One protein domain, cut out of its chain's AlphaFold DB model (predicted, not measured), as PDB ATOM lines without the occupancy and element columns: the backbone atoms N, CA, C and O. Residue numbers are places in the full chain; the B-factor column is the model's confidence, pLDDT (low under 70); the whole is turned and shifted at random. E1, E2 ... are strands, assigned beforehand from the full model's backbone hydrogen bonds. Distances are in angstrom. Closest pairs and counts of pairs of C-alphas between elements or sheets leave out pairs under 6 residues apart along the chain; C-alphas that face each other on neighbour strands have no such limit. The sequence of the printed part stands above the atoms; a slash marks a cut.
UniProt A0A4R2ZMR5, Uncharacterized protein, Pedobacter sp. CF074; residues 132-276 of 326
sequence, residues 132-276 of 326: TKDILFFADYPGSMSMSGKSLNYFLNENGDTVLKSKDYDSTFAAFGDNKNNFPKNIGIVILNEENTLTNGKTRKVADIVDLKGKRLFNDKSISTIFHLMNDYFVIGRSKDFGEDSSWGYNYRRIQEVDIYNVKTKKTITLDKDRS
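AT A GLANCE: This is residues 132 to 276 of the 326 residues of an uncharacterized protein of Pedobacter sp. CF074 (UniProt A0A4R2ZMR5). Little of this domain is regular structure, yet it builds a sandwich of two strongly twisted antiparallel sheets, E1-E2-E3 and E4-E5-E6-E7, only partly face to face, with E6 and E7 reaching beyond the first sheet. The 145 printed residues, all strand by class, put 49 into seven named strands, E1 to E7 in that order. The whole is compact, with a radius of gyration of the C-alphas of 14.8 A and spans of 46 by 30 by 25 A.

HOW THE PARTS SIT: Look first at a meander, each strand the antiparallel neighbour of the one before: E1, residues 169 to 173, E2, 187 to 197, and E3, 203 to 211. N 173 and O 189 are 2.8 A apart, N 190 and O 208 2.9 A. E2 bends by 67 degrees at residue 193. A second meander holds E4, residues 223 to 230, E5, 233 to 238, E6, 257 to 262, and E7, 268 to 271; N 227 and O 235 are 3.0 A apart, N 236 and O 259 2.8 A, N 260 and O 269 2.9 A. Between the sheets, the closest C-alphas of E3 and E4, Val 206 and Ser 224, are 4.9 A apart.

IN THESE COORDINATES: Find C-alpha 169 at (-24.371, 40.130, 43.157), where E1 begins, and C-alpha 271 at (-44.998, 33.265, 25.249), where E7 ends. E2 measures 26.7 A and E3 25.8 A.

THE WHOLE: The printed part has no cut; the links E1 to E2, E3 to E4 and E5 to E6 are long. Look for pLDDT under 70 at residues 132 to 133, 140 to 151, 239 to 256 and 272 to 276.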
ATOM      1  N   THR A 132     -33.056  59.884  46.998       50.72
ATOM      2  CA  THR A 132     -34.390  60.506  46.922       50.72
ATOM      3  C   THR A 132     -34.723  61.027  45.522       50.72
ATOM      4  O   THR A 132     -35.721  61.720  45.349       50.72
ATOM      5  N   LYS A 133     -33.897  60.716  44.516       63.41
ATOM      6  CA  LYS A 133     -34.085  61.124  43.119       63.41
ATOM      7  C   LYS A 133     -34.074  59.913  42.202       63.41
ATOM      8  O   LYS A 133     -33.433  58.914  42.526       63.41
ATOM      9  N   ASP A 134     -34.739  60.052  41.061       80.44
ATOM     10  CA  ASP A 134     -34.692  59.056  40.001       80.44
ATOM     11  C   ASP A 134     -33.271  58.947  39.439       80.44
ATOM     12  O   ASP A 134     -32.772  59.905  38.841       80.44
ATOM     13  N   ILE A 135     -32.641  57.790  39.625       86.94
ATOM     14  CA  ILE A 135     -31.280  57.483  39.178       86.94
ATOM     15  C   ILE A 135     -31.360  56.477  38.041       86.94
ATOM     16  O   ILE A 135     -31.972  55.418  38.175       86.94
ATOM     17  N   LEU A 136     -30.709  56.780  36.926       88.00
ATOM     18  CA  LEU A 136     -30.415  55.782  35.911       88.00
ATOM     19  C   LEU A 136     -29.201  54.960  36.342       88.00
ATOM     20  O   LEU A 136     -28.117  55.502  36.560       88.00
ATOM     21  N   PHE A 137     -29.388  53.648  36.450       88.62
ATOM     22  CA  PHE A 137     -28.278  52.738  36.668       88.62
ATOM     23  C   PHE A 137     -27.557  52.451  35.361       88.62
ATOM     24  O   PHE A 137     -28.180  52.162  34.340       88.62
ATOM     25  N   PHE A 138     -26.236  52.480  35.436       84.31
ATOM     26  CA  PHE A 138     -25.331  52.025  34.401       84.31
ATOM     27  C   PHE A 138     -24.566  50.804  34.895       84.31
ATOM     28  O   PHE A 138     -24.243  50.686  36.078       84.31
ATOM     29  N   ALA A 139     -24.249  49.908  33.972       76.12
ATOM     30  CA  ALA A 139     -23.276  48.848  34.180       76.12
ATOM     31  C   ALA A 139     -22.275  48.905  33.022       76.12
ATOM     32  O   ALA A 139     -22.644  49.235  31.896       76.12
ATOM     33  N   ASP A 140     -21.009  48.593  33.287       57.44
ATOM     34  CA  ASP A 140     -19.891  48.710  32.331       57.44
ATOM     35  C   ASP A 140     -19.947  47.654  31.196       57.44
ATOM     36  O   ASP A 140     -18.959  47.398  30.513       57.44
ATOM     37  N   TYR A 141     -21.114  47.025  30.979       56.56
ATOM     38  CA  TYR A 141     -21.352  46.026  29.940       56.56
ATOM     39  C   TYR A 141     -22.531  46.410  29.025       56.56
ATOM     40  O   TYR A 141     -23.607  46.756  29.523       56.56
ATOM     41  N   PRO A 142     -22.380  46.321  27.689       44.75
ATOM     42  CA  PRO A 142     -23.440  46.627  26.737       44.75
ATOM     43  C   PRO A 142     -24.561  45.596  26.805       44.75
ATOM     44  O   PRO A 142     -24.428  44.546  26.199       44.75
ATOM     45  N   GLY A 143     -25.653  45.907  27.515       44.00
ATOM     46  CA  GLY A 143     -27.049  45.511  27.222       44.00
ATOM     47  C   GLY A 143     -27.372  44.049  26.861       44.00
ATOM     48  O   GLY A 143     -28.459  43.777  26.363       44.00
ATOM     49  N   SER A 144     -26.452  43.114  27.063       44.94
ATOM     50  CA  SER A 144     -26.461  41.759  26.523       44.94
ATOM     51  C   SER A 144     -25.676  40.887  27.490       44.94
ATOM     52  O   SER A 144     -24.539  41.193  27.831       44.94
ATOM     53  N   MET A 145     -26.289  39.819  27.994       45.66
ATOM     54  CA  MET A 145     -25.635  38.876  28.899       45.66
ATOM     55  C   MET A 145     -24.600  38.033  28.142       45.66
ATOM     56  O   MET A 145     -24.849  36.875  27.812       45.66
ATOM     57  N   SER A 146     -23.423  38.591  27.868       41.12
ATOM     58  CA  SER A 146     -22.246  37.800  27.518       41.12
ATOM     59  C   SER A 146     -21.312  37.773  28.729       41.12
ATOM     60  O   SER A 146     -20.750  38.783  29.144       41.12
ATOM     61  N   MET A 147     -21.185  36.585  29.330       41.59
ATOM     62  CA  MET A 147     -20.441  36.320  30.573       41.59
ATOM     63  C   MET A 147     -18.906  36.437  30.423       41.59
ATOM     64  O   MET A 147     -18.174  35.988  31.297       41.59
ATOM     65  N   SER A 148     -18.395  36.980  29.312       40.72
ATOM     66  CA  SER A 148     -16.951  37.092  29.042       40.72
ATOM     67  C   SER A 148     -16.327  38.430  29.467       40.72
ATOM     68  O   SER A 148     -15.119  38.613  29.323       40.72
ATOM     69  N   GLY A 149     -17.121  39.371  29.994       45.84
ATOM     70  CA  GLY A 149     -16.637  40.625  30.585       45.84
ATOM     71  C   GLY A 149     -16.293  40.498  32.073       45.84
ATOM     72  O   GLY A 149     -16.733  39.568  32.743       45.84
ATOM     73  N   LYS A 150     -15.527  41.455  32.619       54.50
ATOM     74  CA  LYS A 150     -15.314  41.554  34.074       54.50
ATOM     75  C   LYS A 150     -16.669  41.767  34.754       54.50
ATOM     76  O   LYS A 150     -17.305  42.794  34.529       54.50
ATOM     77  N   SER A 151     -17.104  40.806  35.561       68.19
ATOM     78  CA  SER A 151     -18.368  40.889  36.283       68.19
ATOM     79  C   SER A 151     -18.336  42.031  37.304       68.19
ATOM     80  O   SER A 151     -17.396  42.172  38.093       68.19
ATOM     81  N   LEU A 152     -19.355  42.892  37.260       81.00
ATOM     82  CA  LEU A 152     -19.543  43.963  38.233       81.00
ATOM     83  C   LEU A 152     -20.590  43.556  39.256       81.00
ATOM     84  O   LEU A 152     -21.707  43.199  38.897       81.00
ATOM     85  N   ASN A 153     -20.266  43.728  40.532       90.38
ATOM     86  CA  ASN A 153     -21.191  43.498  41.637       90.38
ATOM     87  C   ASN A 153     -21.824  44.793  42.179       90.38
ATOM     88  O   ASN A 153     -22.190  44.878  43.354       90.38
ATOM     89  N   TYR A 154     -21.889  45.829  41.341       89.62
ATOM     90  CA  TYR A 154     -22.412  47.154  41.655       89.62
ATOM     91  C   TYR A 154     -22.896  47.859  40.389       89.62
ATOM     92  O   TYR A 154     -22.452  47.530  39.295       89.62
ATOM     93  N   PHE A 155     -23.724  48.887  40.551       88.69
ATOM     94  CA  PHE A 155     -24.129  49.781  39.468       88.69
ATOM     95  C   PHE A 155     -23.391  51.118  39.563       88.69
ATOM     96  O   PHE A 155     -22.858  51.479  40.614       88.69
ATOM     97  N   LEU A 156     -23.383  51.875  38.475       86.81
ATOM     98  CA  LEU A 156     -22.966  53.272  38.443       86.81
ATOM     99  C   LEU A 156     -24.199  54.173  38.298       86.81
ATOM    100  O   LEU A 156     -25.172  53.783  37.660       86.81
ATOM    101  N   ASN A 157     -24.180  55.369  38.884       85.69
ATOM    102  CA  ASN A 157     -25.184  56.406  38.608       85.69
ATOM    103  C   ASN A 157     -24.760  57.295  37.417       85.69
ATOM    104  O   ASN A 157     -23.689  57.110  36.838       85.69
ATOM    105  N   GLU A 158     -25.555  58.317  37.083       82.50
ATOM    106  CA  GLU A 158     -25.248  59.278  36.009       82.50
ATOM    107  C   GLU A 158     -23.920  60.048  36.196       82.50
ATOM    108  O   GLU A 158     -23.354  60.563  35.228       82.50
ATOM    109  N   ASN A 159     -23.409  60.136  37.427       82.88
ATOM    110  CA  ASN A 159     -22.132  60.783  37.736       82.88
ATOM    111  C   ASN A 159     -20.940  59.814  37.666       82.88
ATOM    112  O   ASN A 159     -19.799  60.261  37.757       82.88
ATOM    113  N   GLY A 160     -21.188  58.512  37.491       79.69
ATOM    114  CA  GLY A 160     -20.169  57.468  37.570       79.69
ATOM    115  C   GLY A 160     -19.843  57.022  38.999       79.69
ATOM    116  O   GLY A 160     -18.848  56.329  39.199       79.69
ATOM    117  N   ASP A 161     -20.655  57.391  39.995       81.75
ATOM    118  CA  ASP A 161     -20.477  56.907  41.364       81.75
ATOM    119  C   ASP A 161     -20.998  55.476  41.494       81.75
ATOM    120  O   ASP A 161     -22.081  55.146  41.008       81.75
ATOM    121  N   THR A 162     -20.266  54.644  42.232       88.31
ATOM    122  CA  THR A 162     -20.719  53.304  42.607       88.31
ATOM    123  C   THR A 162     -21.945  53.364  43.520       88.31
ATOM    124  O   THR A 162     -21.905  53.955  44.600       88.31
ATOM    125  N   VAL A 163     -23.007  52.664  43.132       89.56
ATOM    126  CA  VAL A 163     -24.243  52.488  43.897       89.56
ATOM    127  C   VAL A 163     -24.621  51.007  43.966       89.56
ATOM    128  O   VAL A 163     -24.251  50.212  43.106       89.56
ATOM    129  N   LEU A 164     -25.339  50.625  45.029       91.00
ATOM    130  CA  LEU A 164     -25.832  49.256  45.247       91.00
ATOM    131  C   LEU A 164     -24.764  48.160  45.062       91.00
ATOM    132  O   LEU A 164     -25.013  47.115  44.470       91.00
ATOM    133  N   LYS A 165     -23.560  48.384  45.593       93.00
ATOM    134  CA  LYS A 165     -22.540  47.336  45.660       93.00
ATOM    135  C   LYS A 165     -22.961  46.256  46.654       93.00
ATOM    136  O   LYS A 165     -23.164  46.564  47.827       93.00
ATOM    137  N   SER A 166     -23.026  45.003  46.213       93.25
ATOM    138  CA  SER A 166     -23.367  43.864  47.070       93.25
ATOM    139  C   SER A 166     -22.450  42.671  46.823       93.25
ATOM    140  O   SER A 166     -21.965  42.458  45.719       93.25
ATOM    141  N   LYS A 167     -22.215  41.869  47.866       93.31
ATOM    142  CA  LYS A 167     -21.546  40.562  47.735       93.31
ATOM    143  C   LYS A 167     -22.480  39.495  47.163       93.31
ATOM    144  O   LYS A 167     -22.005  38.497  46.631       93.31
ATOM    145  N   ASP A 168     -23.785  39.726  47.247       93.81
ATOM    146  CA  ASP A 168     -24.798  38.806  46.736       93.81
ATOM    147  C   ASP A 168     -24.917  38.889  45.214       93.81
ATOM    148  O   ASP A 168     -25.508  38.009  44.598       93.81
ATOM    149  N   TYR A 169     -24.363  39.939  44.602       91.75
ATOM    150  CA  TYR A 169     -24.371  40.130  43.157       91.75
ATOM    151  C   TYR A 169     -23.118  39.490  42.567       91.75
ATOM    152  O   TYR A 169     -21.993  39.863  42.904       91.75
ATOM    153  N   ASP A 170     -23.324  38.522  41.684       87.44
ATOM    154  CA  ASP A 170     -22.288  38.036  40.787       87.44
ATOM    155  C   ASP A 170     -22.008  39.071  39.697       87.44
ATOM    156  O   ASP A 170     -20.865  39.472  39.497       87.44
ATOM    157  N   SER A 171     -23.072  39.520  39.028       86.31
ATOM    158  CA  SER A 171     -23.015  40.425  37.883       86.31
ATOM    159  C   SER A 171     -24.202  41.393  37.894       86.31
ATOM    160  O   SER A 171     -25.256  41.101  38.457       86.31
ATOM    161  N   THR A 172     -24.053  42.545  37.249       87.44
ATOM    162  CA  THR A 172     -25.062  43.611  37.174       87.44
ATOM    163  C   THR A 172     -25.199  44.090  35.730       87.44
ATOM    164  O   THR A 172     -24.209  44.183  35.005       87.44
ATOM    165  N   PHE A 173     -26.428  44.381  35.305       86.50
ATOM    166  CA  PHE A 173     -26.761  44.858  33.962       86.50
ATOM    167  C   PHE A 173     -27.787  45.989  34.060       86.50
ATOM    168  O   PHE A 173     -28.761  45.893  34.806       86.50
ATOM    169  N   ALA A 174     -27.581  47.073  33.320       88.69
ATOM    170  CA  ALA A 174     -28.486  48.220  33.312       88.69
ATOM    171  C   ALA A 174     -28.323  49.013  32.004       88.69
ATOM    172  O   ALA A 174     -27.982  48.431  30.971       88.69
ATOM    173  N   ALA A 175     -28.550  50.329  32.033       86.00
ATOM    174  CA  ALA A 175     -28.297  51.182  30.882       86.00
ATOM    175  C   ALA A 175     -26.822  51.119  30.455       86.00
ATOM    176  O   ALA A 175     -25.914  50.999  31.281       86.00
ATOM    177  N   PHE A 176     -26.588  51.252  29.151       76.94
ATOM    178  CA  PHE A 176     -25.251  51.321  28.573       76.94
ATOM    179  C   PHE A 176     -25.126  52.528  27.644       76.94
ATOM    180  O   PHE A 176     -26.057  52.844  26.898       76.94
ATOM    181  N   GLY A 177     -23.959  53.176  27.672       73.38
ATOM    182  CA  GLY A 177     -23.644  54.312  26.808       73.38
ATOM    183  C   GLY A 177     -24.649  55.456  26.955       73.38
ATOM    184  O   GLY A 177     -24.829  56.012  28.032       73.38
ATOM    185  N   ASP A 178     -25.298  55.808  25.852       77.00
ATOM    186  CA  ASP A 178     -26.301  56.871  25.735       77.00
ATOM    187  C   ASP A 178     -27.734  56.417  26.059       77.00
ATOM    188  O   ASP A 178     -28.673  57.193  25.899       77.00
ATOM    189  N   ASN A 179     -27.916  55.179  26.529       82.50
ATOM    190  CA  ASN A 179     -29.224  54.608  26.837       82.50
ATOM    191  C   ASN A 179     -30.189  54.592  25.629       82.50
ATOM    192  O   ASN A 179     -31.374  54.889  25.765       82.50
ATOM    193  N   LYS A 180     -29.695  54.216  24.438       79.19
ATOM    194  CA  LYS A 180     -30.465  54.159  23.169       79.19
ATOM    195  C   LYS A 180     -31.819  53.457  23.243       79.19
ATOM    196  O   LYS A 180     -32.739  53.835  22.522       79.19
ATOM    197  N   ASN A 181     -31.932  52.427  24.078       81.50
ATOM    198  CA  ASN A 181     -33.160  51.645  24.224       81.50
ATOM    199  C   ASN A 181     -34.051  52.142  25.368       81.50
ATOM    200  O   ASN A 181     -35.044  51.491  25.672       81.50
ATOM    201  N   ASN A 182     -33.724  53.284  25.984       87.88
ATOM    202  CA  ASN A 182     -34.493  53.907  27.057       87.88
ATOM    203  C   ASN A 182     -34.724  52.956  28.246       87.88
ATOM    204  O   ASN A 182     -35.852  52.697  28.656       87.88
ATOM    205  N   PHE A 183     -33.635  52.393  28.775       90.31
ATOM    206  CA  PHE A 183     -33.651  51.587  29.992       90.31
ATOM    207  C   PHE A 183     -34.257  52.402  31.149       90.31
ATOM    208  O   PHE A 183     -33.871  53.568  31.321       90.31
ATOM    209  N   PRO A 184     -35.182  51.833  31.946       91.44
ATOM    210  CA  PRO A 184     -35.889  52.582  32.976       91.44
ATOM    211  C   PRO A 184     -34.980  52.985  34.136       91.44
ATOM    212  O   PRO A 184     -34.094  52.244  34.561       91.44
ATOM    213  N   LYS A 185     -35.244  54.162  34.703       92.19
ATOM    214  CA  LYS A 185     -34.589  54.596  35.939       92.19
ATOM    215  C   LYS A 185     -35.010  53.723  37.119       92.19
ATOM    216  O   LYS A 185     -36.062  53.088  37.097       92.19
ATOM    217  N   ASN A 186     -34.218  53.777  38.185       92.69
ATOM    218  CA  ASN A 186     -34.493  53.213  39.507       92.69
ATOM    219  C   ASN A 186     -34.502  51.695  39.602       92.69
ATOM    220  O   ASN A 186     -34.798  51.164  40.676       92.69
ATOM    221  N   ILE A 187     -34.176  51.013  38.512       94.62
ATOM    222  CA  ILE A 187     -34.079  49.567  38.466       94.62
ATOM    223  C   ILE A 187     -32.783  49.138  37.793       94.62
ATOM    224  O   ILE A 187     -32.210  49.871  36.989       94.62
ATOM    225  N   GLY A 188     -32.329  47.938  38.122       92.62
ATOM    226  CA  GLY A 188     -31.215  47.272  37.460       92.62
ATOM    227  C   GLY A 188     -31.441  45.770  37.450       92.62
ATOM    228  O   GLY A 188     -32.182  45.246  38.277       92.62
ATOM    229  N   ILE A 189     -30.818  45.071  36.514       92.69
ATOM    230  CA  ILE A 189     -30.825  43.612  36.458       92.69
ATOM    231  C   ILE A 189     -29.601  43.110  37.227       92.69
ATOM    232  O   ILE A 189     -28.497  43.633  37.066       92.69
ATOM    233  N   VAL A 190     -29.783  42.088  38.054       91.69
ATOM    234  CA  VAL A 190     -28.701  41.424  38.789       91.69
ATOM    235  C   VAL A 190     -28.682  39.943  38.466       91.69
ATOM    236  O   VAL A 190     -29.728  39.312  38.337       91.69
ATOM    237  N   ILE A 191     -27.479  39.388  38.394       89.94
ATOM    238  CA  ILE A 191     -27.226  37.959  38.539       89.94
ATOM    239  C   ILE A 191     -26.695  37.760  39.945       89.94
ATOM    240  O   ILE A 191     -25.760  38.440  40.370       89.94
ATOM    241  N   LEU A 192     -27.327  36.865  40.682       90.62
ATOM    242  CA  LEU A 192     -27.051  36.617  42.082       90.62
ATOM    243  C   LEU A 192     -26.009  35.505  42.221       90.62
ATOM    244  O   LEU A 192     -25.946  34.589  41.408       90.62
ATOM    245  N   ASN A 193     -25.237  35.534  43.303       90.19
ATOM    246  CA  ASN A 193     -24.440  34.388  43.754       90.19
ATOM    247  C   ASN A 193     -25.307  33.261  44.353       90.19
ATOM    248  O   ASN A 193     -24.783  32.247  44.802       90.19
ATOM    249  N   GLU A 194     -26.628  33.437  44.353       89.69
ATOM    250  CA  GLU A 194     -27.607  32.386  44.592       89.69
ATOM    251  C   GLU A 194     -27.747  31.494  43.352       89.69
ATOM    252  O   GLU A 194     -27.851  31.991  42.228       89.69
ATOM    253  N   GLU A 195     -27.809  30.180  43.564       86.94
ATOM    254  CA  GLU A 195     -27.969  29.193  42.500       86.94
ATOM    255  C   GLU A 195     -29.280  28.411  42.630       86.94
ATOM    256  O   GLU A 195     -29.796  28.187  43.728       86.94
ATOM    257  N   ASN A 196     -29.797  27.966  41.488       84.06
ATOM    258  CA  ASN A 196     -30.883  27.005  41.378       84.06
ATOM    259  C   ASN A 196     -30.374  25.711  40.731       84.06
ATOM    260  O   ASN A 196     -29.647  25.748  39.733       84.06
ATOM    261  N   THR A 197     -30.785  24.572  41.288       84.69
ATOM    262  CA  THR A 197     -30.469  23.249  40.741       84.69
ATOM    263  C   THR A 197     -31.512  22.861  39.704       84.69
ATOM    264  O   THR A 197     -32.713  22.856  39.971       84.69
ATOM    265  N   LEU A 198     -31.041  22.536  38.507       76.62
ATOM    266  CA  LEU A 198     -31.864  22.106  37.385       76.62
ATOM    267  C   LEU A 198     -32.187  20.613  37.496       76.62
ATOM    268  O   LEU A 198     -31.494  19.860  38.178       76.62
ATOM    269  N   THR A 199     -33.192  20.146  36.759       75.56
ATOM    270  CA  THR A 199     -33.569  18.716  36.743       75.56
ATOM    271  C   THR A 199     -32.464  17.788  36.235       75.56
ATOM    272  O   THR A 199     -32.412  16.627  36.629       75.56
ATOM    273  N   ASN A 200     -31.543  18.293  35.409       74.25
ATOM    274  CA  ASN A 200     -30.361  17.559  34.946       74.25
ATOM    275  C   ASN A 200     -29.182  17.591  35.942       74.25
ATOM    276  O   ASN A 200     -28.074  17.197  35.584       74.25
ATOM    277  N   GLY A 201     -29.389  18.104  37.160       76.88
ATOM    278  CA  GLY A 201     -28.389  18.166  38.228       76.88
ATOM    279  C   GLY A 201     -27.360  19.297  38.108       76.88
ATOM    280  O   GLY A 201     -26.574  19.490  39.032       76.88
ATOM    281  N   LYS A 202     -27.350  20.072  37.014       77.75
ATOM    282  CA  LYS A 202     -26.479  21.255  36.878       77.75
ATOM    283  C   LYS A 202     -27.027  22.417  37.713       77.75
ATOM    284  O   LYS A 202     -28.240  22.540  37.878       77.75
ATOM    285  N   THR A 203     -26.154  23.306  38.186       79.44
ATOM    286  CA  THR A 203     -26.561  24.549  38.861       79.44
ATOM    287  C   THR A 203     -26.429  25.757  37.939       79.44
ATOM    288  O   THR A 203     -25.611  25.790  37.011       79.44
ATOM    289  N   ARG A 204     -27.280  26.762  38.157       77.69
ATOM    290  CA  ARG A 204     -27.216  28.057  37.469       77.69
ATOM    291  C   ARG A 204     -27.541  29.189  38.424       77.69
ATOM    292  O   ARG A 204     -28.401  29.043  39.285       77.69
ATOM    293  N   LYS A 205     -26.882  30.326  38.212       85.12
ATOM    294  CA  LYS A 205     -27.142  31.556  38.955       85.12
ATOM    295  C   LYS A 205     -28.533  32.108  38.654       85.12
ATOM    296  O   LYS A 205     -29.013  32.016  37.523       85.12
ATOM    297  N   VAL A 206     -29.153  32.677  39.680       87.19
ATOM    298  CA  VAL A 206     -30.481  33.293  39.612       87.19
ATOM    299  C   VAL A 206     -30.362  34.733  39.112       87.19
ATOM    300  O   VAL A 206     -29.459  35.458  39.526       87.19
ATOM    301  N   ALA A 207     -31.286  35.161  38.254       89.31
ATOM    302  CA  ALA A 207     -31.407  36.544  37.801       89.31
ATOM    303  C   ALA A 207     -32.636  37.228  38.419       89.31
ATOM    304  O   ALA A 207     -33.663  36.593  38.648       89.31
ATOM    305  N   ASP A 208     -32.559  38.533  38.676       94.44
ATOM    306  CA  ASP A 208     -33.701  39.335  39.137       94.44
ATOM    307  C   ASP A 208     -33.564  40.803  38.704       94.44
ATOM    308  O   ASP A 208     -32.497  41.243  38.274       94.44
ATOM    309  N   ILE A 209     -34.642  41.574  38.845       95.69
ATOM    310  CA  ILE A 209     -34.608  43.038  38.782       95.69
ATOM    311  C   ILE A 209     -34.584  43.564  40.216       95.69
ATOM    312  O   ILE A 209     -35.365  43.119  41.054       95.69
ATOM    313  N   VAL A 210     -33.715  44.523  40.513       95.81
ATOM    314  CA  VAL A 210     -33.649  45.197  41.816       95.81
ATOM    315  C   VAL A 210     -34.012  46.667  41.693       95.81
ATOM    316  O   VAL A 210     -33.711  47.293  40.680       95.81
ATOM    317  N   ASP A 211     -34.646  47.218  42.726       94.25
ATOM    318  CA  ASP A 211     -34.953  48.646  42.823       94.25
ATOM    319  C   ASP A 211     -33.768  49.486  43.354       94.25
ATOM    320  O   ASP A 211     -32.695  48.968  43.669       94.25
ATOM    321  N   LEU A 212     -33.988  50.796  43.540       91.25
ATOM    322  CA  LEU A 212     -33.038  51.749  44.143       91.25
ATOM    323  C   LEU A 212     -32.468  51.353  45.512       91.25
ATOM    324  O   LEU A 212     -31.491  51.950  45.966       91.25
ATOM    325  N   LYS A 213     -33.107  50.417  46.213       92.38
ATOM    326  CA  LYS A 213     -32.709  49.932  47.538       92.38
ATOM    327  C   LYS A 213     -32.103  48.530  47.467       92.38
ATOM    328  O   LYS A 213     -31.801  47.966  48.515       92.38
ATOM    329  N   GLY A 214     -31.939  47.968  46.270       92.50
ATOM    330  CA  GLY A 214     -31.494  46.594  46.070       92.50
ATOM    331  C   GLY A 214     -32.585  45.554  46.343       92.50
ATOM    332  O   GLY A 214     -32.274  44.366  46.435       92.50
ATOM    333  N   LYS A 215     -33.856  45.960  46.500       96.06
ATOM    334  CA  LYS A 215     -34.962  45.026  46.733       96.06
ATOM    335  C   LYS A 215     -35.319  44.333  45.423       96.06
ATOM    336  O   LYS A 215     -35.647  44.994  44.441       96.06
ATOM    337  N   ARG A 216     -35.305  43.002  45.449       95.75
ATOM    338  CA  ARG A 216     -35.698  42.130  44.338       95.75
ATOM    339  C   ARG A 216     -37.175  42.290  43.985       95.75
ATOM    340  O   ARG A 216     -38.029  42.317  44.880       95.75
ATOM    341  N   LEU A 217     -37.458  42.359  42.690       96.25
ATOM    342  CA  LEU A 217     -38.792  42.515  42.133       96.25
ATOM    343  C   LEU A 217     -39.544  41.183  42.115       96.25
ATOM    344  O   LEU A 217     -40.678  41.134  42.585       96.25
ATOM    345  N   PHE A 218     -38.920  40.117  41.605       94.19
ATOM    346  CA  PHE A 218     -39.593  38.831  41.409       94.19
ATOM    347  C   PHE A 218     -39.405  37.872  42.584       94.19
ATOM    348  O   PHE A 218     -40.358  37.199  42.963       94.19
ATOM    349  N   ASN A 219     -38.211  37.828  43.191       94.44
ATOM    350  CA  ASN A 219     -37.861  36.849  44.235       94.44
ATOM    351  C   ASN A 219     -38.088  35.386  43.794       94.44
ATOM    352  O   ASN A 219     -38.419  34.526  44.606       94.44
ATOM    353  N   ASP A 220     -37.904  35.106  42.505       89.69
ATOM    354  CA  ASP A 220     -38.165  33.808  41.885       89.69
ATOM    355  C   ASP A 220     -36.842  33.150  41.470       89.69
ATOM    356  O   ASP A 220     -36.108  33.671  40.634       89.69
ATOM    357  N   LYS A 221     -36.528  31.995  42.069       87.69
ATOM    358  CA  LYS A 221     -35.277  31.260  41.817       87.69
ATOM    359  C   LYS A 221     -35.244  30.549  40.463       87.69
ATOM    360  O   LYS A 221     -34.188  30.084  40.048       87.69
ATOM    361  N   SER A 222     -36.383  30.432  39.780       83.94
ATOM    362  CA  SER A 222     -36.451  29.794  38.462       83.94
ATOM    363  C   SER A 222     -36.001  30.714  37.324       83.94
ATOM    364  O   SER A 222     -35.743  30.234  36.216       83.94
ATOM    365  N   ILE A 223     -35.885  32.022  37.586       85.19
ATOM    366  CA  ILE A 223     -35.418  33.007  36.612       85.19
ATOM    367  C   ILE A 223     -33.899  32.900  36.502       85.19
ATOM    368  O   ILE A 223     -33.170  33.162  37.456       85.19
ATOM    369  N   SER A 224     -33.410  32.549  35.318       78.38
ATOM    370  CA  SER A 224     -31.969  32.473  35.039       78.38
ATOM    371  C   SER A 224     -31.472  33.618  34.167       78.38
ATOM    372  O   SER A 224     -30.265  33.809  34.023       78.38
ATOM    373  N   THR A 225     -32.394  34.336  33.523       78.88
ATOM    374  CA  THR A 225     -32.045  35.314  32.505       78.88
ATOM    375  C   THR A 225     -33.099  36.402  32.386       78.88
ATOM    376  O   THR A 225     -34.304  36.136  32.454       78.88
ATOM    377  N   ILE A 226     -32.633  37.636  32.216       84.56
ATOM    378  CA  ILE A 226     -33.469  38.818  32.022       84.56
ATOM    379  C   ILE A 226     -32.803  39.703  30.973       84.56
ATOM    380  O   ILE A 226     -31.633  40.057  31.112       84.56
ATOM    381  N   PHE A 227     -33.565  40.105  29.959       80.31
ATOM    382  CA  PHE A 227     -33.109  41.032  28.924       80.31
ATOM    383  C   PHE A 227     -33.979  42.264  28.892       80.31
ATOM    384  O   PHE A 227     -35.196  42.168  29.001       80.31
ATOM    385  N   HIS A 228     -33.361  43.418  28.683       86.62
ATOM    386  CA  HIS A 228     -34.089  44.627  28.335       86.62
ATOM    387  C   HIS A 228     -34.313  44.668  26.823       86.62
ATOM    388  O   HIS A 228     -33.359  44.540  26.060       86.62
ATOM    389  N   LEU A 229     -35.568  44.830  26.399       83.94
ATOM    390  CA  LEU A 229     -35.911  45.007  24.989       83.94
ATOM    391  C   LEU A 229     -35.810  46.487  24.612       83.94
ATOM    392  O   LEU A 229     -34.960  46.898  23.825       83.94
ATOM    393  N   MET A 230     -36.713  47.284  25.182       85.44
ATOM    394  CA  MET A 230     -36.854  48.713  24.937       85.44
ATOM    395  C   MET A 230     -37.832  49.313  25.942       85.44
ATOM    396  O   MET A 230     -38.802  48.654  26.323       85.44
ATOM    397  N   ASN A 231     -37.631  50.578  26.316       89.88
ATOM    398  CA  ASN A 231     -38.486  51.291  27.263       89.88
ATOM    399  C   ASN A 231     -38.668  50.462  28.547       89.88
ATOM    400  O   ASN A 231     -37.696  50.001  29.139       89.88
ATOM    401  N   ASP A 232     -39.912  50.202  28.943       92.19
ATOM    402  CA  ASP A 232     -40.254  49.448  30.145       92.19
ATOM    403  C   ASP A 232     -40.350  47.925  29.919       92.19
ATOM    404  O   ASP A 232     -40.778  47.214  30.829       92.19
ATOM    405  N   TYR A 233     -40.014  47.405  28.732       91.38
ATOM    406  CA  TYR A 233     -40.204  45.993  28.386       91.38
ATOM    407  C   TYR A 233     -38.943  45.151  28.565       91.38
ATOM    408  O   TYR A 233     -37.860  45.484  28.077       91.38
ATOM    409  N   PHE A 234     -39.127  44.005  29.211       90.19
ATOM    410  CA  PHE A 234     -38.095  43.026  29.507       90.19
ATOM    411  C   PHE A 234     -38.551  41.628  29.106       90.19
ATOM    412  O   PHE A 234     -39.729  41.305  29.219       90.19
ATOM    413  N   VAL A 235     -37.618  40.783  28.690       86.44
ATOM    414  CA  VAL A 235     -37.842  39.344  28.537       86.44
ATOM    415  C   VAL A 235     -37.367  38.652  29.804       86.44
ATOM    416  O   VAL A 235     -36.207  38.808  30.181       86.44
ATOM    417  N   ILE A 236     -38.248  37.888  30.440       86.31
ATOM    418  CA  ILE A 236     -37.957  37.078  31.623       86.31
ATOM    419  C   ILE A 236     -37.933  35.618  31.194       86.31
ATOM    420  O   ILE A 236     -38.954  35.078  30.770       86.31
ATOM    421  N   GLY A 237     -36.769  34.983  31.296       80.88
ATOM    422  CA  GLY A 237     -36.615  33.570  30.991       80.88
ATOM    423  C   GLY A 237     -36.553  32.724  32.256       80.88
ATOM    424  O   GLY A 237     -35.656  32.887  33.087       80.88
ATOM    425  N   ARG A 238     -37.488  31.781  32.363       79.31
ATOM    426  CA  ARG A 238     -37.533  30.736  33.385       79.31
ATOM    427  C   ARG A 238     -37.271  29.382  32.747       79.31
ATOM    428  O   ARG A 238     -37.680  29.109  31.614       79.31
ATOM    429  N   SER A 239     -36.577  28.513  33.470       68.06
ATOM    430  CA  SER A 239     -36.502  27.109  33.075       68.06
ATOM    431  C   SER A 239     -36.205  26.201  34.252       68.06
ATOM    432  O   SER A 239     -35.368  26.512  35.098       68.06
ATOM    433  N   LYS A 240     -36.853  25.036  34.242       63.56
ATOM    434  CA  LYS A 240     -36.530  23.910  35.130       63.56
ATOM    435  C   LYS A 240     -35.471  22.997  34.504       63.56
ATOM    436  O   LYS A 240     -34.652  22.425  35.221       63.56
ATOM    437  N   ASP A 241     -35.432  22.955  33.169       60.53
ATOM    438  CA  ASP A 241     -34.495  22.149  32.388       60.53
ATOM    439  C   ASP A 241     -33.889  23.037  31.287       60.53
ATOM    440  O   ASP A 241     -34.538  23.366  30.295       60.53
ATOM    441  N   PHE A 242     -32.648  23.503  31.435       57.25
ATOM    442  CA  PHE A 242     -31.974  24.155  30.307       57.25
ATOM    443  C   PHE A 242     -31.403  23.070  29.391       57.25
ATOM    444  O   PHE A 242     -30.571  22.270  29.818       57.25
ATOM    445  N   GLY A 243     -31.860  23.032  28.135       46.31
ATOM    446  CA  GLY A 243     -31.294  22.143  27.123       46.31
ATOM    447  C   GLY A 243     -29.826  22.479  26.845       46.31
ATOM    448  O   GLY A 243     -29.422  23.639  26.943       46.31
ATOM    449  N   GLU A 244     -29.037  21.461  26.496       37.47
ATOM    450  CA  GLU A 244     -27.571  21.540  26.359       37.47
ATOM    451  C   GLU A 244     -27.055  22.625  25.397       37.47
ATOM    452  O   GLU A 244     -25.932  23.086  25.566       37.47
ATOM    453  N   ASP A 245     -27.898  23.129  24.491       40.47
ATOM    454  CA  ASP A 245     -27.527  24.084  23.437       40.47
ATOM    455  C   ASP A 245     -27.958  25.537  23.718       40.47
ATOM    456  O   ASP A 245     -28.217  26.304  22.790       40.47
ATOM    457  N   SER A 246     -28.082  25.946  24.986       44.97
ATOM    458  CA  SER A 246     -28.309  27.364  25.323       44.97
ATOM    459  C   SER A 246     -27.035  28.186  25.079       44.97
ATOM    460  O   SER A 246     -26.298  28.541  25.998       44.97
ATOM    461  N   SER A 247     -26.748  28.468  23.806       37.12
ATOM    462  CA  SER A 247     -25.725  29.432  23.414       37.12
ATOM    463  C   SER A 247     -26.105  30.809  23.960       37.12
ATOM    464  O   SER A 247     -27.155  31.351  23.621       37.12
ATOM    465  N   TRP A 248     -25.250  31.361  24.816       42.06
ATOM    466  CA  TRP A 248     -25.369  32.708  25.366       42.06
ATOM    467  C   TRP A 248     -25.080  33.719  24.249       42.06
ATOM    468  O   TRP A 248     -23.932  33.933  23.872       42.06
ATOM    469  N   GLY A 249     -26.141  34.266  23.658       47.75
ATOM    470  CA  GLY A 249     -26.110  35.184  22.521       47.75
ATOM    471  C   GLY A 249     -27.526  35.452  22.007       47.75
ATOM    472  O   GLY A 249     -28.481  34.893  22.537       47.75
ATOM    473  N   TYR A 250     -27.658  36.280  20.967       45.12
ATOM    474  CA  TYR A 250     -28.917  36.768  20.363       45.12
ATOM    475  C   TYR A 250     -29.924  35.689  19.873       45.12
ATOM    476  O   TYR A 250     -30.938  36.042  19.276       45.12
ATOM    477  N   ASN A 251     -29.672  34.399  20.133       47.72
ATOM    478  CA  ASN A 251     -30.449  33.250  19.672       47.72
ATOM    479  C   ASN A 251     -30.785  32.326  20.857       47.72
ATOM    480  O   ASN A 251     -29.928  31.572  21.325       47.72
ATOM    481  N   TYR A 252     -32.035  32.334  21.324       55.06
ATOM    482  CA  TYR A 252     -32.486  31.445  22.399       55.06
ATOM    483  C   TYR A 252     -33.268  30.279  21.812       55.06
ATOM    484  O   TYR A 252     -34.458  30.383  21.519       55.06
ATOM    485  N   ARG A 253     -32.590  29.138  21.662       50.84
ATOM    486  CA  ARG A 253     -33.202  27.927  21.103       50.84
ATOM    487  C   ARG A 253     -34.001  27.079  22.099       50.84
ATOM    488  O   ARG A 253     -34.633  26.134  21.652       50.84
ATOM    489  N   ARG A 254     -33.970  27.336  23.422       52.03
ATOM    490  CA  ARG A 254     -34.547  26.409  24.435       52.03
ATOM    491  C   ARG A 254     -34.988  27.029  25.781       52.03
ATOM    492  O   ARG A 254     -34.969  26.319  26.787       52.03
ATOM    493  N   ILE A 255     -35.351  28.317  25.866       57.31
ATOM    494  CA  ILE A 255     -35.952  28.828  27.120       57.31
ATOM    495  C   ILE A 255     -37.405  28.356  27.179       57.31
ATOM    496  O   ILE A 255     -38.180  28.593  26.258       57.31
ATOM    497  N   GLN A 256     -37.737  27.634  28.245       57.72
ATOM    498  CA  GLN A 256     -38.979  26.878  28.358       57.72
ATOM    499  C   GLN A 256     -40.199  27.736  28.682       57.72
ATOM    500  O   GLN A 256     -41.305  27.426  28.243       57.72
ATOM    501  N   GLU A 257     -39.993  28.754  29.508       75.06
ATOM    502  CA  GLU A 257     -41.029  29.648  30.000       75.06
ATOM    503  C   GLU A 257     -40.503  31.067  29.827       75.06
ATOM    504  O   GLU A 257     -39.601  31.503  30.544       75.06
ATOM    505  N   VAL A 258     -41.019  31.762  28.816       78.31
ATOM    506  CA  VAL A 258     -40.595  33.119  28.493       78.31
ATOM    507  C   VAL A 258     -41.773  34.052  28.621       78.31
ATOM    508  O   VAL A 258     -42.818  33.847  28.010       78.31
ATOM    509  N   ASP A 259     -41.562  35.112  29.379       85.25
ATOM    510  CA  ASP A 259     -42.514  36.194  29.520       85.25
ATOM    511  C   ASP A 259     -41.918  37.479  28.961       85.25
ATOM    512  O   ASP A 259     -40.753  37.790  29.202       85.25
ATOM    513  N   ILE A 260     -42.743  38.274  28.287       88.75
ATOM    514  CA  ILE A 260     -42.463  39.693  28.099       88.75
ATOM    515  C   ILE A 260     -43.142  40.440  29.243       88.75
ATOM    516  O   ILE A 260     -44.365  40.425  29.377       88.75
ATOM    517  N   TYR A 261     -42.345  41.088  30.079       92.81
ATOM    518  CA  TYR A 261     -42.784  41.815  31.257       92.81
ATOM    519  C   TYR A 261     -42.595  43.316  31.069       92.81
ATOM    520  O   TYR A 261     -41.527  43.767  30.658       92.81
ATOM    521  N   ASN A 262     -43.614  44.102  31.404       93.81
ATOM    522  CA  ASN A 262     -43.513  45.555  31.430       93.81
ATOM    523  C   ASN A 262     -43.363  46.046  32.878       93.81
ATOM    524  O   ASN A 262     -44.299  45.922  33.664       93.81
ATOM    525  N   VAL A 263     -42.223  46.638  33.243       92.12
ATOM    526  CA  VAL A 263     -41.937  47.036  34.641       92.12
ATOM    527  C   VAL A 263     -42.825  48.173  35.149       92.12
ATOM    528  O   VAL A 263     -43.114  48.241  36.342       92.12
ATOM    529  N   LYS A 264     -43.294  49.047  34.253       90.06
ATOM    530  CA  LYS A 264     -44.128  50.203  34.600       90.06
ATOM    531  C   LYS A 264     -45.571  49.800  34.884       90.06
ATOM    532  O   LYS A 264     -46.144  50.196  35.895       90.06
ATOM    533  N   THR A 265     -46.161  49.003  33.999       91.00
ATOM    534  CA  THR A 265     -47.558  48.547  34.103       91.00
ATOM    535  C   THR A 265     -47.703  47.238  34.873       91.00
ATOM    536  O   THR A 265     -48.813  46.883  35.259       91.00
ATOM    537  N   LYS A 266     -46.595  46.518  35.093       91.44
ATOM    538  CA  LYS A 266     -46.523  45.179  35.697       91.44
ATOM    539  C   LYS A 266     -47.304  44.108  34.935       91.44
ATOM    540  O   LYS A 266     -47.589  43.049  35.490       91.44
ATOM    541  N   LYS A 267     -47.669  44.382  33.681       90.81
ATOM    542  CA  LYS A 267     -48.343  43.423  32.806       90.81
ATOM    543  C   LYS A 267     -47.334  42.432  32.236       90.81
ATOM    544  O   LYS A 267     -46.199  42.799  31.926       90.81
ATOM    545  N   THR A 268     -47.803  41.207  32.048       88.94
ATOM    546  CA  THR A 268     -47.031  40.095  31.500       88.94
ATOM    547  C   THR A 268     -47.724  39.558  30.258       88.94
ATOM    548  O   THR A 268     -48.942  39.387  30.257       88.94
ATOM    549  N   ILE A 269     -46.946  39.280  29.216       86.94
ATOM    550  CA  ILE A 269     -47.368  38.522  28.041       86.94
ATOM    551  C   ILE A 269     -46.576  37.222  28.049       86.94
ATOM    552  O   ILE A 269     -45.365  37.234  27.825       86.94
ATOM    553  N   THR A 270     -47.254  36.115  28.317       84.62
ATOM    554  CA  THR A 270     -46.623  34.797  28.333       84.62
ATOM    555  C   THR A 270     -46.509  34.257  26.918       84.62
ATOM    556  O   THR A 270     -47.491  34.190  26.178       84.62
ATOM    557  N   LEU A 271     -45.291  33.886  26.531       76.62
ATOM    558  CA  LEU A 271     -44.998  33.265  25.249       76.62
ATOM    559  C   LEU A 271     -45.138  31.748  25.440       76.62
ATOM    560  O   LEU A 271     -44.338  31.131  26.137       76.62
ATOM    561  N   ASP A 272     -46.214  31.178  24.894       65.69
ATOM    562  CA  ASP A 272     -46.697  29.820  25.194       65.69
ATOM    563  C   ASP A 272     -45.669  28.669  25.133       65.69
ATOM    564  O   ASP A 272     -44.690  28.702  24.384       65.69
ATOM    565  N   LYS A 273     -46.005  27.603  25.880       52.16
ATOM    566  CA  LYS A 273     -45.191  26.455  26.337       52.16
ATOM    567  C   LYS A 273     -44.793  25.394  25.299       52.16
ATOM    568  O   LYS A 273     -44.257  24.358  25.701       52.16
ATOM    569  N   ASP A 274     -45.041  25.575  24.003       52.94
ATOM    570  CA  ASP A 274     -44.805  24.499  23.027       52.94
ATOM    571  C   ASP A 274     -43.333  24.444  22.560       52.94
ATOM    572  O   ASP A 274     -42.917  24.962  21.522       52.94
ATOM    573  N   ARG A 275     -42.519  23.841  23.437       53.31
ATOM    574  CA  ARG A 275     -41.043  23.837  23.493       53.31
ATOM    575  C   ARG A 275     -40.313  23.238  22.290       53.31
ATOM    576  O   ARG A 275     -39.107  23.429  22.174       53.31
ATOM    577  N   SER A 276     -40.972  22.457  21.440       51.59
ATOM    578  CA  SER A 276     -40.257  21.658  20.428       51.59
ATOM    579  C   SER A 276     -39.951  22.420  19.134       51.59
ATOM    580  O   SER A 276     -39.237  21.903  18.275       51.59
TER     581      SER A 276